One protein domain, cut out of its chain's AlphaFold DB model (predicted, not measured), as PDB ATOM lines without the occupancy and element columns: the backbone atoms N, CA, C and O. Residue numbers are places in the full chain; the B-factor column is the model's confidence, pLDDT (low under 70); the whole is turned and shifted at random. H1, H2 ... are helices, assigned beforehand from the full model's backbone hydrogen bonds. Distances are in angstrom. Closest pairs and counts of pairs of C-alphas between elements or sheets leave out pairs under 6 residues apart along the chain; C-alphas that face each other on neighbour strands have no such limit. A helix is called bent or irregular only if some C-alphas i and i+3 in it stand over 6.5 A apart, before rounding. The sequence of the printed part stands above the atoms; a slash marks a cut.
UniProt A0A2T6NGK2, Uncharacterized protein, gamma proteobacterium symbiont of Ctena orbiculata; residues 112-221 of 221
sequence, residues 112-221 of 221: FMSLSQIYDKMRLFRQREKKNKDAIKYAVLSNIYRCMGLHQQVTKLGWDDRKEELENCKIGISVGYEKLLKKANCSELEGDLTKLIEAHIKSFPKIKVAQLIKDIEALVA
ATOM      1  N   PHE A 112      27.340 106.045  45.991       96.75
ATOM      2  CA  PHE A 112      27.747 104.661  46.198       96.75
ATOM      3  C   PHE A 112      29.176 104.519  46.749       96.75
ATOM      4  O   PHE A 112      29.450 103.571  47.484       96.75
ATOM      5  N   MET A 113      30.085 105.459  46.463       96.25
ATOM      6  CA  MET A 113      31.440 105.403  47.023       96.25
ATOM      7  C   MET A 113      31.427 105.704  48.521       96.25
ATOM      8  O   MET A 113      32.091 105.007  49.293       96.25
ATOM      9  N   SER A 114      30.631 106.687  48.943       97.06
ATOM     10  CA  SER A 114      30.436 106.979  50.363       97.06
ATOM     11  C   SER A 114      29.721 105.836  51.085       97.06
ATOM     12  O   SER A 114      30.178 105.413  52.147       97.06
ATOM     13  N   LEU A 115      28.669 105.253  50.494       97.94
ATOM     14  CA  LEU A 115      27.985 104.080  51.059       97.94
ATOM     15  C   LEU A 115      28.932 102.892  51.246       97.94
ATOM     16  O   LEU A 115      28.911 102.260  52.302       97.94
ATOM     17  N   SER A 116      29.806 102.623  50.272       98.19
ATOM     18  CA  SER A 116      30.838 101.588  50.394       98.19
ATOM     19  C   SER A 116      31.694 101.788  51.651       98.19
ATOM     20  O   SER A 116      31.834 100.877  52.469       98.19
ATOM     21  N   GLN A 117      32.197 103.006  51.858       98.38
ATOM     22  CA  GLN A 117      33.040 103.341  53.007       98.38
ATOM     23  C   GLN A 117      32.277 103.277  54.336       98.38
ATOM     24  O   GLN A 117      32.830 102.820  55.339       98.38
ATOM     25  N   ILE A 118      31.003 103.683  54.353       98.56
ATOM     26  CA  ILE A 118      30.135 103.568  55.531       98.56
ATOM     27  C   ILE A 118      29.969 102.094  55.925       98.56
ATOM     28  O   ILE A 118      30.226 101.735  57.077       98.56
ATOM     29  N   TYR A 119      29.616 101.225  54.973       98.56
ATOM     30  CA  TYR A 119      29.430  99.800  55.246       98.56
ATOM     31  C   TYR A 119      30.731  99.099  55.658       98.56
ATOM     32  O   TYR A 119      30.704  98.265  56.565       98.56
ATOM     33  N   ASP A 120      31.887  99.484  55.107       98.31
ATOM     34  CA  ASP A 120      33.179  98.980  55.590       98.31
ATOM     35  C   ASP A 120      33.404  99.313  57.076       98.31
ATOM     36  O   ASP A 120      33.832  98.462  57.866       98.31
ATOM     37  N   LYS A 121      33.060 100.534  57.503       98.31
ATOM     38  CA  LYS A 121      33.150 100.910  58.921       98.31
ATOM     39  C   LYS A 121      32.140 100.169  59.785       98.31
ATOM     40  O   LYS A 121      32.524  99.745  60.873       98.31
ATOM     41  N   MET A 122      30.913  99.948  59.315       98.62
ATOM     42  CA  MET A 122      29.905  99.151  60.034       98.62
ATOM     43  C   MET A 122      30.357  97.694  60.219       98.62
ATOM     44  O   MET A 122      30.218  97.141  61.312       98.62
ATOM     45  N   ARG A 123      31.001  97.095  59.203       98.25
ATOM     46  CA  ARG A 123      31.653  95.778  59.311       98.25
ATOM     47  C   ARG A 123      32.679  95.766  60.442       98.25
ATOM     48  O   ARG A 123      32.613  94.915  61.330       98.25
ATOM     49  N   LEU A 124      33.629  96.704  60.425       97.69
ATOM     50  CA  LEU A 124      34.673  96.791  61.452       97.69
ATOM     51  C   LEU A 124      34.080  97.046  62.845       97.69
ATOM     52  O   LEU A 124      34.571  96.498  63.833       97.69
ATOM     53  N   PHE A 125      33.015  97.846  62.921       97.94
ATOM     54  CA  PHE A 125      32.285  98.119  64.152       97.94
ATOM     55  C   PHE A 125      31.737  96.821  64.755       97.94
ATOM     56  O   PHE A 125      32.075  96.495  65.894       97.94
ATOM     57  N   ARG A 126      30.998  96.020  63.972       97.69
ATOM     58  CA  ARG A 126      30.463  94.718  64.408       97.69
ATOM     59  C   ARG A 126      31.544  93.714  64.789       97.69
ATOM     60  O   ARG A 126      31.401  93.010  65.786       97.69
ATOM     61  N   GLN A 127      32.655  93.680  64.055       97.00
ATOM     62  CA  GLN A 127      33.782  92.807  64.392       97.00
ATOM     63  C   GLN A 127      34.404  93.124  65.759       97.00
ATOM     64  O   GLN A 127      34.865  92.210  66.443       97.00
ATOM     65  N   ARG A 128      34.444  94.400  66.166       96.56
ATOM     66  CA  ARG A 128      34.920  94.803  67.501       96.56
ATOM     67  C   ARG A 128      33.919  94.455  68.598       96.56
ATOM     68  O   ARG A 128      34.330  94.099  69.694       96.56
ATOM     69  N   GLU A 129      32.627  94.461  68.278       95.56
ATOM     70  CA  GLU A 129      31.559  93.952  69.151       95.56
ATOM     71  C   GLU A 129      31.502  92.412  69.210       95.56
ATOM     72  O   GLU A 129      30.598  91.861  69.833       95.56
ATOM     73  N   LYS A 130      32.429  91.700  68.547       96.50
ATOM     74  CA  LYS A 130      32.429  90.232  68.387       96.50
ATOM     75  C   LYS A 130      31.185  89.674  67.675       96.50
ATOM     76  O   LYS A 130      30.976  88.466  67.650       96.50
ATOM     77  N   LYS A 131      30.401  90.527  67.012       97.25
ATOM     78  CA  LYS A 131      29.244  90.153  66.185       97.25
ATOM     79  C   LYS A 131      29.700  89.815  64.762       97.25
ATOM     80  O   LYS A 131      29.334  90.483  63.799       97.25
ATOM     81  N   ASN A 132      30.570  88.811  64.631       97.88
ATOM     82  CA  ASN A 132      31.260  88.525  63.367       97.88
ATOM     83  C   ASN A 132      30.319  88.019  62.261       97.88
ATOM     84  O   ASN A 132      30.510  88.418  61.117       97.88
ATOM     85  N   LYS A 133      29.286  87.230  62.597       97.62
ATOM     86  CA  LYS A 133      28.239  86.816  61.643       97.62
ATOM     87  C   LYS A 133      27.537  88.034  61.023       97.62
ATOM     88  O   LYS A 133      27.501  88.185  59.807       97.62
ATOM     89  N   ASP A 134      27.108  88.983  61.859       97.50
ATOM     90  CA  ASP A 134      26.459  90.224  61.402       97.50
ATOM     91  C   ASP A 134      27.396  91.129  60.579       97.50
ATOM     92  O   ASP A 134      26.948  91.906  59.742       97.50
ATOM     93  N   ALA A 135      28.714  91.029  60.775       98.12
ATOM     94  CA  ALA A 135      29.684  91.793  59.993       98.12
ATOM     95  C   ALA A 135      29.766  91.348  58.518       98.12
ATOM     96  O   ALA A 135      30.212  92.138  57.682       98.12
ATOM     97  N   ILE A 136      29.337  90.121  58.188       98.31
ATOM     98  CA  ILE A 136      29.406  89.554  56.830       98.31
ATOM     99  C   ILE A 136      28.596  90.392  55.846       98.31
ATOM    100  O   ILE A 136      29.149  90.854  54.847       98.31
ATOM    101  N   LYS A 137      27.329  90.692  56.158       97.81
ATOM    102  CA  LYS A 137      26.471  91.488  55.267       97.81
ATOM    103  C   LYS A 137      27.068  92.862  54.967       97.81
ATOM    104  O   LYS A 137      27.056  93.301  53.824       97.81
ATOM    105  N   TYR A 138      27.685  93.514  55.953       98.44
ATOM    106  CA  TYR A 138      28.321  94.817  55.750       98.44
ATOM    107  C   TYR A 138      29.585  94.743  54.887       98.44
ATOM    108  O   TYR A 138      29.848  95.660  54.111       98.44
ATOM    109  N   ALA A 139      30.347  93.647  54.965       98.19
ATOM    110  CA  ALA A 139      31.474  93.420  54.063       98.19
ATOM    111  C   ALA A 139      31.010  93.286  52.607       98.19
ATOM    112  O   ALA A 139      31.565  93.934  51.720       98.19
ATOM    113  N   VAL A 140      29.959  92.495  52.382       98.00
ATOM    114  CA  VAL A 140      29.380  92.295  51.050       98.00
ATOM    115  C   VAL A 140      28.808  93.605  50.503       98.00
ATOM    116  O   VAL A 140      29.116  93.991  49.375       98.00
ATOM    117  N   LEU A 141      28.046  94.346  51.316       98.00
ATOM    118  CA  LEU A 141      27.497  95.651  50.933       98.00
ATOM    119  C   LEU A 141      28.593  96.650  50.566       98.00
ATOM    120  O   LEU A 141      28.484  97.318  49.539       98.00
ATOM    121  N   SER A 142      29.669  96.724  51.354       98.06
ATOM    122  CA  SER A 142      30.822  97.575  51.048       98.06
ATOM    123  C   SER A 142      31.363  97.312  49.638       98.06
ATOM    124  O   SER A 142      31.562  98.254  48.865       98.06
ATOM    125  N   ASN A 143      31.558  96.041  49.276       97.19
ATOM    126  CA  ASN A 143      32.081  95.653  47.964       97.19
ATOM    127  C   ASN A 143      31.081  95.918  46.827       97.19
ATOM    128  O   ASN A 143      31.469  96.434  45.778       97.19
ATOM    129  N   ILE A 144      29.788  95.651  47.040       97.25
ATOM    130  CA  ILE A 144      28.732  95.946  46.059       97.25
ATOM    131  C   ILE A 144      28.645  97.433  45.758       97.25
ATOM    132  O   ILE A 144      28.687  97.826  44.591       97.25
ATOM    133  N   TYR A 145      28.575  98.265  46.793       97.88
ATOM    134  CA  TYR A 145      28.484  99.705  46.607       97.88
ATOM    135  C   TYR A 145      29.752 100.281  45.969       97.88
ATOM    136  O   TYR A 145      29.650 101.164  45.120       97.88
ATOM    137  N   ARG A 146      30.937  99.719  46.253       97.44
ATOM    138  CA  ARG A 146      32.161 100.077  45.521       97.44
ATOM    139  C   ARG A 146      32.013  99.791  44.028       97.44
ATOM    140  O   ARG A 146      32.287 100.666  43.208       97.44
ATOM    141  N   CYS A 147      31.555  98.593  43.672       96.69
ATOM    142  CA  CYS A 147      31.376  98.191  42.279       96.69
ATOM    143  C   CYS A 147      30.330  99.063  41.557       96.69
ATOM    144  O   CYS A 147      30.545  99.489  40.422       96.69
ATOM    145  N   MET A 148      29.215  99.386  42.222       97.06
ATOM    146  CA  MET A 148      28.194 100.299  41.692       97.06
ATOM    147  C   MET A 148      28.733 101.726  41.511       97.06
ATOM    148  O   MET A 148      28.452 102.357  40.493       97.06
ATOM    149  N   GLY A 149      29.545 102.218  42.452       97.00
ATOM    150  CA  GLY A 149      30.204 103.523  42.360       97.00
ATOM    151  C   GLY A 149      31.198 103.603  41.202       97.00
ATOM    152  O   GLY A 149      31.158 104.556  40.425       97.00
ATOM    153  N   LEU A 150      32.019 102.566  41.018       96.88
ATOM    154  CA  LEU A 150      32.915 102.437  39.865       96.88
ATOM    155  C   LEU A 150      32.140 102.438  38.547       96.88
ATOM    156  O   LEU A 150      32.478 103.171  37.620       96.88
ATOM    157  N   HIS A 151      31.051 101.672  38.473       96.81
ATOM    158  CA  HIS A 151      30.205 101.645  37.287       96.81
ATOM    159  C   HIS A 151      29.570 103.003  36.994       96.81
ATOM    160  O   HIS A 151      29.541 103.420  35.840       96.81
ATOM    161  N   GLN A 152      29.110 103.724  38.018       96.00
ATOM    162  CA  GLN A 152      28.592 105.081  37.862       96.00
ATOM    163  C   GLN A 152      29.665 106.042  37.336       96.00
ATOM    164  O   GLN A 152      29.381 106.840  36.446       96.00
ATOM    165  N   GLN A 153      30.894 105.959  37.844       95.12
ATOM    166  CA  GLN A 153      32.003 106.805  37.398       95.12
ATOM    167  C   GLN A 153      32.393 106.522  35.945       95.12
ATOM    168  O   GLN A 153      32.544 107.453  35.157       95.12
ATOM    169  N   VAL A 154      32.483 105.249  35.561       96.19
ATOM    170  CA  VAL A 154      32.802 104.862  34.181       96.19
ATOM    171  C   VAL A 154      31.670 105.256  33.228       96.19
ATOM    172  O   VAL A 154      31.916 105.906  32.219       96.19
ATOM    173  N   THR A 155      30.420 104.903  33.540       94.50
ATOM    174  CA  THR A 155      29.307 105.039  32.582       94.50
ATOM    175  C   THR A 155      28.649 106.414  32.562       94.50
ATOM    176  O   THR A 155      28.227 106.853  31.497       94.50
ATOM    177  N   LYS A 156      28.547 107.106  33.706       92.06
ATOM    178  CA  LYS A 156      27.898 108.426  33.783       92.06
ATOM    179  C   LYS A 156      28.888 109.583  33.738       92.06
ATOM    180  O   LYS A 156      28.545 110.633  33.208       92.06
ATOM    181  N   LEU A 157      30.080 109.417  34.316       90.69
ATOM    182  CA  LEU A 157      31.085 110.487  34.390       90.69
ATOM    183  C   LEU A 157      32.185 110.364  33.325       90.69
ATOM    184  O   LEU A 157      32.984 111.288  33.185       90.69
ATOM    185  N   GLY A 158      32.230 109.255  32.577       92.00
ATOM    186  CA  GLY A 158      33.196 109.038  31.495       92.00
ATOM    187  C   GLY A 158      34.631 108.817  31.980       92.00
ATOM    188  O   GLY A 158      35.578 109.172  31.282       92.00
ATOM    189  N   TRP A 159      34.819 108.288  33.194       93.31
ATOM    190  CA  TRP A 159      36.148 108.020  33.757       93.31
ATOM    191  C   TRP A 159      36.703 106.693  33.229       93.31
ATOM    192  O   TRP A 159      36.688 105.668  33.911       93.31
ATOM    193  N   ASP A 160      37.146 106.711  31.972       92.25
ATOM    194  CA  ASP A 160      37.633 105.529  31.251       92.25
ATOM    195  C   ASP A 160      38.870 104.882  31.885       92.25
ATOM    196  O   ASP A 160      39.042 103.666  31.790       92.25
ATOM    197  N   ASP A 161      39.685 105.665  32.593       93.50
ATOM    198  CA  ASP A 161      40.857 105.206  33.343       93.50
ATOM    199  C   ASP A 161      40.509 104.230  34.479       93.50
ATOM    200  O   ASP A 161      41.389 103.552  35.002       93.50
ATOM    201  N   ARG A 162      39.224 104.104  34.839       94.38
ATOM    202  CA  ARG A 162      38.742 103.198  35.894       94.38
ATOM    203  C   ARG A 162      38.048 101.937  35.382       94.38
ATOM    204  O   ARG A 162      37.537 101.163  36.190       94.38
ATOM    205  N   LYS A 163      38.023 101.700  34.065       94.94
ATOM    206  CA  LYS A 163      37.412 100.494  33.467       94.94
ATOM    207  C   LYS A 163      38.043  99.204  33.985       94.94
ATOM    208  O   LYS A 163      37.322  98.293  34.376       94.94
ATOM    209  N   GLU A 164      39.370  99.154  34.044       95.81
ATOM    210  CA  GLU A 164      40.094  97.996  34.573       95.81
ATOM    211  C   GLU A 164      39.756  97.752  36.052       95.81
ATOM    212  O   GLU A 164      39.467  96.626  36.453       95.81
ATOM    213  N   GLU A 165      39.701  98.817  36.860       95.62
ATOM    214  CA  GLU A 165      39.307  98.718  38.268       95.62
ATOM    215  C   GLU A 165      37.877  98.177  38.420       95.62
ATOM    216  O   GLU A 165      37.625  97.350  39.296       95.62
ATOM    217  N   LEU A 166      36.943  98.609  37.564       95.44
ATOM    218  CA  LEU A 166      35.570  98.105  37.555       95.44
ATOM    219  C   LEU A 166      35.511  96.607  37.234       95.44
ATOM    220  O   LEU A 166      34.829  95.876  37.948       95.44
ATOM    221  N   GLU A 167      36.203  96.144  36.193       94.38
ATOM    222  CA  GLU A 167      36.193  94.720  35.827       94.38
ATOM    223  C   GLU A 167      36.825  93.854  36.923       94.38
ATOM    224  O   GLU A 167      36.222  92.871  37.358       94.38
ATOM    225  N   ASN A 168      37.955  94.288  37.484       94.06
ATOM    226  CA  ASN A 168      38.564  93.621  38.635       94.06
ATOM    227  C   ASN A 168      37.621  93.600  39.846       94.06
ATOM    228  O   ASN A 168      37.524  92.592  40.548       94.06
ATOM    229  N   CYS A 169      36.884  94.689  40.084       93.75
ATOM    230  CA  CYS A 169      35.914  94.751  41.170       93.75
ATOM    231  C   CYS A 169      34.746  93.780  40.955       93.75
ATOM    232  O   CYS A 169      34.316  93.157  41.921       93.75
ATOM    233  N   LYS A 170      34.243  93.626  39.722       91.88
ATOM    234  CA  LYS A 170      33.169  92.672  39.394       91.88
ATOM    235  C   LYS A 170      33.603  91.222  39.561       91.88
ATOM    236  O   LYS A 170      32.789  90.406  39.969       91.88
ATOM    237  N   ILE A 171      34.857  90.906  39.248       89.06
ATOM    238  CA  ILE A 171      35.415  89.562  39.443       89.06
ATOM    239  C   ILE A 171      35.626  89.294  40.941       89.06
ATOM    240  O   ILE A 171      35.307  88.221  41.439       89.06
ATOM    241  N   GLY A 172      36.137  90.284  41.679       90.31
ATOM    242  CA  GLY A 172      36.533  90.129  43.081       90.31
ATOM    243  C   GLY A 172      35.402  90.206  44.114       90.31
ATOM    244  O   GLY A 172      35.624  89.940  45.290       90.31
ATOM    245  N   ILE A 173      34.198  90.603  43.716       92.12
ATOM    246  CA  ILE A 173      33.085  90.910  44.628       92.12
ATOM    247  C   ILE A 173      32.532  89.697  45.393       92.12
ATOM    248  O   ILE A 173      32.039  89.868  46.512       92.12
ATOM    249  N   SER A 174      32.590  88.497  44.808       89.69
ATOM    250  CA  SER A 174      32.063  87.255  45.391       89.69
ATOM    251  C   SER A 174      33.104  86.492  46.211       89.69
ATOM    252  O   SER A 174      32.744  85.552  46.910       89.69
ATOM    253  N   VAL A 175      34.368  86.924  46.193       91.44
ATOM    254  CA  VAL A 175      35.493  86.218  46.822       91.44
ATOM    255  C   VAL A 175      36.120  87.025  47.964       91.44
ATOM    256  O   VAL A 175      35.818  88.198  48.180       91.44
ATOM    257  N   GLY A 176      37.029  86.393  48.715       89.88
ATOM    258  CA  GLY A 176      37.823  87.069  49.748       89.88
ATOM    259  C   GLY A 176      37.125  87.214  51.105       89.88
ATOM    260  O   GLY A 176      37.563  88.013  51.939       89.88
ATOM    261  N   TYR A 177      36.063  86.440  51.350       95.44
ATOM    262  CA  TYR A 177      35.345  86.418  52.628       95.44
ATOM    263  C   TYR A 177      35.858  85.351  53.610       95.44
ATOM    264  O   TYR A 177      35.477  85.410  54.780       95.44
ATOM    265  N   GLU A 178      36.772  84.460  53.205       95.44
ATOM    266  CA  GLU A 178      37.367  83.389  54.032       95.44
ATOM    267  C   GLU A 178      37.744  83.858  55.449       95.44
ATOM    268  O   GLU A 178      37.271  83.328  56.455       95.44
ATOM    269  N   LYS A 179      38.558  84.919  55.560       95.75
ATOM    270  CA  LYS A 179      39.013  85.445  56.861       95.75
ATOM    271  C   LYS A 179      37.854  85.912  57.742       95.75
ATOM    272  O   LYS A 179      37.934  85.817  58.966       95.75
ATOM    273  N   LEU A 180      36.802  86.458  57.132       95.50
ATOM    274  CA  LEU A 180      35.629  86.954  57.842       95.50
ATOM    275  C   LEU A 180      34.756  85.796  58.334       95.50
ATOM    276  O   LEU A 180      34.360  85.805  59.498       95.50
ATOM    277  N   LEU A 181      34.539  84.793  57.483       97.06
ATOM    278  CA  LEU A 181      33.799  83.569  57.795       97.06
ATOM    279  C   LEU A 181      34.501  82.741  58.872       97.06
ATOM    280  O   LEU A 181      33.878  82.357  59.860       97.06
ATOM    281  N   LYS A 182      35.826  82.592  58.773       97.25
ATOM    282  CA  LYS A 182      36.652  81.957  59.807       97.25
ATOM    283  C   LYS A 182      36.504  82.650  61.154       97.25
ATOM    284  O   LYS A 182      36.336  81.997  62.175       97.25
ATOM    285  N   LYS A 183      36.513  83.986  61.173       96.56
ATOM    286  CA  LYS A 183      36.299  84.768  62.402       96.56
ATOM    287  C   LYS A 183      34.867  84.632  62.946       96.56
ATOM    288  O   LYS A 183      34.637  84.853  64.136       96.56
ATOM    289  N   ALA A 184      33.907  84.310  62.087       97.12
ATOM    290  CA  ALA A 184      32.515  84.052  62.436       97.12
ATOM    291  C   ALA A 184      32.217  82.572  62.743       97.12
ATOM    292  O   ALA A 184      31.068  82.267  63.050       97.12
ATOM    293  N   ASN A 185      33.226  81.689  62.710       97.06
ATOM    294  CA  ASN A 185      33.090  80.236  62.874       97.06
ATOM    295  C   ASN A 185      32.100  79.607  61.877       97.06
ATOM    296  O   ASN A 185      31.271  78.799  62.276       97.06
ATOM    297  N   CYS A 186      32.162  80.022  60.609       96.81
ATOM    298  CA  CYS A 186      31.312  79.500  59.531       96.81
ATOM    299  C   CYS A 186      32.063  79.411  58.188       96.81
ATOM    300  O   CYS A 186      31.555  79.798  57.136       96.81
ATOM    301  N   SER A 187      33.328  78.977  58.224       96.69
ATOM    302  CA  SER A 187      34.183  78.864  57.029       96.69
ATOM    303  C   SER A 187      33.587  77.952  55.954       96.69
ATOM    304  O   SER A 187      33.811  78.170  54.770       96.69
ATOM    305  N   GLU A 188      32.814  76.949  56.360       97.00
ATOM    306  CA  GLU A 188      32.109  76.019  55.482       97.00
ATOM    307  C   GLU A 188      31.111  76.711  54.541       97.00
ATOM    308  O   GLU A 188      30.846  76.201  53.455       97.00
ATOM    309  N   LEU A 189      30.615  77.899  54.908       97.19
ATOM    310  CA  LEU A 189      29.651  78.663  54.113       97.19
ATOM    311  C   LEU A 189      30.295  79.469  52.976       97.19
ATOM    312  O   LEU A 189      29.587  80.176  52.261       97.19
ATOM    313  N   GLU A 190      31.617  79.412  52.784       96.50
ATOM    314  CA  GLU A 190      32.302  80.233  51.774       96.50
ATOM    315  C   GLU A 190      31.783  79.984  50.354       96.50
ATOM    316  O   GLU A 190      31.492  80.937  49.622       96.50
ATOM    317  N   GLY A 191      31.597  78.716  49.980       96.81
ATOM    318  CA  GLY A 191      31.062  78.354  48.669       96.81
ATOM    319  C   GLY A 191      29.624  78.837  48.469       96.81
ATOM    320  O   GLY A 191      29.285  79.343  47.398       96.81
ATOM    321  N   ASP A 192      28.789  78.729  49.502       97.75
ATOM    322  CA  ASP A 192      27.380  79.126  49.432       97.75
ATOM    323  C   ASP A 192      27.220  80.648  49.417       97.75
ATOM    324  O   ASP A 192      26.447  81.173  48.616       97.75
ATOM    325  N   LEU A 193      28.020  81.372  50.207       97.56
ATOM    326  CA  LEU A 193      28.069  82.832  50.172       97.56
ATOM    327  C   LEU A 193      28.518  83.337  48.794       97.56
ATOM    328  O   LEU A 193      27.908  84.259  48.256       97.56
ATOM    329  N   THR A 194      29.543  82.714  48.207       97.00
ATOM    330  CA  THR A 194      30.039  83.053  46.862       97.00
ATOM    331  C   THR A 194      28.926  82.901  45.822       97.00
ATOM    332  O   THR A 194      28.602  83.863  45.123       97.00
ATOM    333  N   LYS A 195      28.263  81.735  45.779       97.25
ATOM    334  CA  LYS A 195      27.150  81.460  44.849       97.25
ATOM    335  C   LYS A 195      25.976  82.420  45.046       97.25
ATOM    336  O   LYS A 195      25.380  82.879  44.071       97.25
ATOM    337  N   LEU A 196      25.641  82.725  46.299       97.69
ATOM    338  CA  LEU A 196      24.578  83.662  46.655       97.69
ATOM    339  C   LEU A 196      24.887  85.058  46.102       97.69
ATOM    340  O   LEU A 196      24.049  85.653  45.424       97.69
ATOM    341  N   ILE A 197      26.100  85.564  46.330       96.75
ATOM    342  CA  ILE A 197      26.532  86.875  45.832       96.75
ATOM    343  C   ILE A 197      26.501  86.903  44.295       96.75
ATOM    344  O   ILE A 197      25.919  87.822  43.712       96.75
ATOM    345  N   GLU A 198      27.041  85.879  43.630       95.69
ATOM    346  CA  GLU A 198      27.025  85.748  42.165       95.69
ATOM    347  C   GLU A 198      25.609  85.758  41.583       95.69
ATOM    348  O   GLU A 198      25.356  86.421  40.572       95.69
ATOM    349  N   ALA A 199      24.660  85.073  42.229       96.19
ATOM    350  CA  ALA A 199      23.267  85.058  41.802       96.19
ATOM    351  C   ALA A 199      22.653  86.469  41.796       96.19
ATOM    352  O   ALA A 199      21.969  86.838  40.839       96.19
ATOM    353  N   HIS A 200      22.947  87.283  42.813       95.75
ATOM    354  CA  HIS A 200      22.478  88.671  42.890       95.75
ATOM    355  C   HIS A 200      23.171  89.587  41.873       95.75
ATOM    356  O   HIS A 200      22.520  90.443  41.265       95.75
ATOM    357  N   ILE A 201      24.466  89.388  41.622       94.25
ATOM    358  CA  ILE A 201      25.254  90.216  40.692       94.25
ATOM    359  C   ILE A 201      24.833  90.043  39.236       94.25
ATOM    360  O   ILE A 201      25.021  90.967  38.448       94.25
ATOM    361  N   LYS A 202      24.168  88.945  38.861       94.56
ATOM    362  CA  LYS A 202      23.573  88.803  37.516       94.56
ATOM    363  C   LYS A 202      22.644  89.964  37.139       94.56
ATOM    364  O   LYS A 202      22.460  90.243  35.960       94.56
ATOM    365  N   SER A 203      22.078  90.657  38.130       94.06
ATOM    366  CA  SER A 203      21.228  91.838  37.935       94.06
ATOM    367  C   SER A 203      21.980  93.179  37.936       94.06
ATOM    368  O   SER A 203      21.350  94.237  37.911       94.06
ATOM    369  N   PHE A 204      23.317  93.175  37.966       93.44
ATOM    370  CA  PHE A 204      24.144  94.382  38.008       93.44
ATOM    371  C   PHE A 204      23.868  95.326  36.818       93.44
ATOM    372  O   PHE A 204      23.752  94.865  35.683       93.44
ATOM    373  N   PRO A 205      23.790  96.657  37.035       92.25
ATOM    374  CA  PRO A 205      23.983  97.381  38.302       92.25
ATOM    375  C   PRO A 205      22.723  97.469  39.186       92.25
ATOM    376  O   PRO A 205      22.764  98.077  40.250       92.25
ATOM    377  N   LYS A 206      21.591  96.889  38.770       94.38
ATOM    378  CA  LYS A 206      20.284  96.975  39.447       94.38
ATOM    379  C   LYS A 206      20.094  95.864  40.491       94.38
ATOM    380  O   LYS A 206      19.073  95.179  40.505       94.38
ATOM    381  N   ILE A 207      21.082  95.698  41.369       94.88
ATOM    382  CA  ILE A 207      21.057  94.670  42.416       94.88
ATOM    383  C   ILE A 207      19.930  94.957  43.415       94.88
ATOM    384  O   ILE A 207      19.784  96.075  43.912       94.88
ATOM    385  N   LYS A 208      19.150  93.927  43.763       96.25
ATOM    386  CA  LYS A 208      18.110  94.000  44.801       96.25
ATOM    387  C   LYS A 208      18.734  93.903  46.199       96.25
ATOM    388  O   LYS A 208      18.609  92.886  46.875       96.25
ATOM    389  N   VAL A 209      19.387  94.979  46.642       95.25
ATOM    390  CA  VAL A 209      20.175  95.032  47.892       95.25
ATOM    391  C   VAL A 209      19.400  94.535  49.120       95.25
ATOM    392  O   VAL A 209      19.941  93.775  49.917       95.25
ATOM    393  N   ALA A 210      18.125  94.906  49.263       96.12
ATOM    394  CA  ALA A 210      17.306  94.466  50.394       96.12
ATOM    395  C   ALA A 210      17.094  92.941  50.431       96.12
ATOM    396  O   ALA A 210      17.076  92.357  51.511       96.12
ATOM    397  N   GLN A 211      16.950  92.297  49.268       98.00
ATOM    398  CA  GLN A 211      16.814  90.842  49.195       98.00
ATOM    399  C   GLN A 211      18.147  90.161  49.503       98.00
ATOM    400  O   GLN A 211      18.181  89.235  50.299       98.00
ATOM    401  N   LEU A 212      19.246  90.679  48.949       97.38
ATOM    402  CA  LEU A 212      20.583  90.174  49.244       97.38
ATOM    403  C   LEU A 212      20.883  90.171  50.749       97.38
ATOM    404  O   LEU A 212      21.424  89.198  51.260       97.38
ATOM    405  N   ILE A 213      20.533  91.248  51.461       97.56
ATOM    406  CA  ILE A 213      20.729  91.327  52.914       97.56
ATOM    407  C   ILE A 213      19.980  90.193  53.621       97.56
ATOM    408  O   ILE A 213      20.586  89.500  54.430       97.56
ATOM    409  N   LYS A 214      18.703  89.979  53.278       98.12
ATOM    410  CA  LYS A 214      17.888  88.901  53.857       98.12
ATOM    411  C   LYS A 214      18.486  87.525  53.582       98.12
ATOM    412  O   LYS A 214      18.536  86.701  54.486       98.12
ATOM    413  N   ASP A 215      18.959  87.292  52.360       98.25
ATOM    414  CA  ASP A 215      19.533  86.002  51.976       98.25
ATOM    415  C   ASP A 215      20.855  85.739  52.718       98.25
ATOM    416  O   ASP A 215      21.086  84.626  53.181       98.25
ATOM    417  N   ILE A 216      21.707  86.761  52.897       97.75
ATOM    418  CA  ILE A 216      22.938  86.644  53.700       97.75
ATOM    419  C   ILE A 216      22.598  86.372  55.166       97.75
ATOM    420  O   ILE A 216      23.218  85.513  55.785       97.75
ATOM    421  N   GLU A 217      21.639  87.105  55.732       97.25
ATOM    422  CA  GLU A 217      21.200  86.908  57.116       97.25
ATOM    423  C   GLU A 217      20.647  85.498  57.334       97.25
ATOM    424  O   GLU A 217      20.983  84.878  58.337       97.25
ATOM    425  N   ALA A 218      19.874  84.970  56.383       97.75
ATOM    426  CA  ALA A 218      19.374  83.600  56.421       97.75
ATOM    427  C   ALA A 218      20.494  82.556  56.285       97.75
ATOM    428  O   ALA A 218      20.448  81.534  56.960       97.75
ATOM    429  N   LEU A 219      21.503  82.815  55.446       97.50
ATOM    430  CA  LEU A 219      22.647  81.919  55.262       97.50
ATOM    431  C   LEU A 219      23.491  81.791  56.538       97.50
ATOM    432  O   LEU A 219      23.993  80.714  56.831       97.50
ATOM    433  N   VAL A 220      23.682  82.894  57.269       95.38
ATOM    434  CA  VAL A 220      24.610  82.945  58.411       95.38
ATOM    435  C   VAL A 220      23.940  82.830  59.782       95.38
ATOM    436  O   VAL A 220      24.666  82.835  60.782       95.38
ATOM    437  N   ALA A 221      22.604  82.777  59.846       89.75
ATOM    438  CA  ALA A 221      21.829  82.614  61.083       89.75
ATOM    439  C   ALA A 221      22.332  81.407  61.890       89.75
ATOM    440  O   ALA A 221      22.790  81.619  63.043       89.75
TER     441      ALA A 221
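What this domain is: This is residues 112 to 221 of the 221 residues of an uncharacterized protein of gamma proteobacterium symbiont of Ctena orbiculata (UniProt A0A2T6NGK2). What is the main picture? One long helix, H2, makes the core: H1 folds back along one side of it, and H3, H4, H5 and H6 make an arc round its other sides. What is it built of? The printed part has 110 residues with six named helices, H1 to H6 in chain order, and no named strand; its class is all helix. It is compact, with a radius of gyration of the C-alphas of 13.9 A, and spans 42 by 26 by 22 A.

Where its parts are: Where is the longest helix? H2, residues 132 to 157, runs 36.4 A from C-alpha 132 at (31.260, 88.525, 63.367) to C-alpha 157 at (31.085, 110.487, 34.390). Where are the others? H1 is residues 112 to 128, 24.5 A; H3 160 to 172, 19.5 A; H4 178 to 183; H5 187 to 201, 21.8 A; H6 209 to 220, ending at (24.610, 82.945, 58.411). H3 and H5 are irregular: C-alphas 161 and 164 are 7.4 A apart, 188 and 191 7.3 A.

How they stand to each other: What touches the hub, H2? H1 touches it as a hairpin, at a shallow tilt of 14 degrees, closest C-alphas Ser 116 and Ser 142, 4.1 A. Parts of H2 touch H3 (Leu 150 and Leu 166, 5.6 A), H4 (Asn 132 and Lys 183, 6.4 A) and H6 (Lys 137 and Ile 216, 6.2 A), by closest C-alphas. Where is H5? It touches H6 as a hairpin at 17 degrees, a shallow tilt, with the C-alphas of His 200 and Leu 212 closest at 6.8 A. H5 and H2 are near each other. How do the backbones run? Every O i to N i+4 pair is within hydrogen-bond range in H1, H4 and H6, against 19 of 22 in H2, 7 of 9 in H3 and 9 of 11 in H5.

The domain as a whole: How large is it? The two C-alphas farthest apart, of Gly 158 and Asn 185, are 42.6 A apart. Are there cuts or weak places? The printed part has no cut, no link is long, and no printed residue is under 70 in pLDDT.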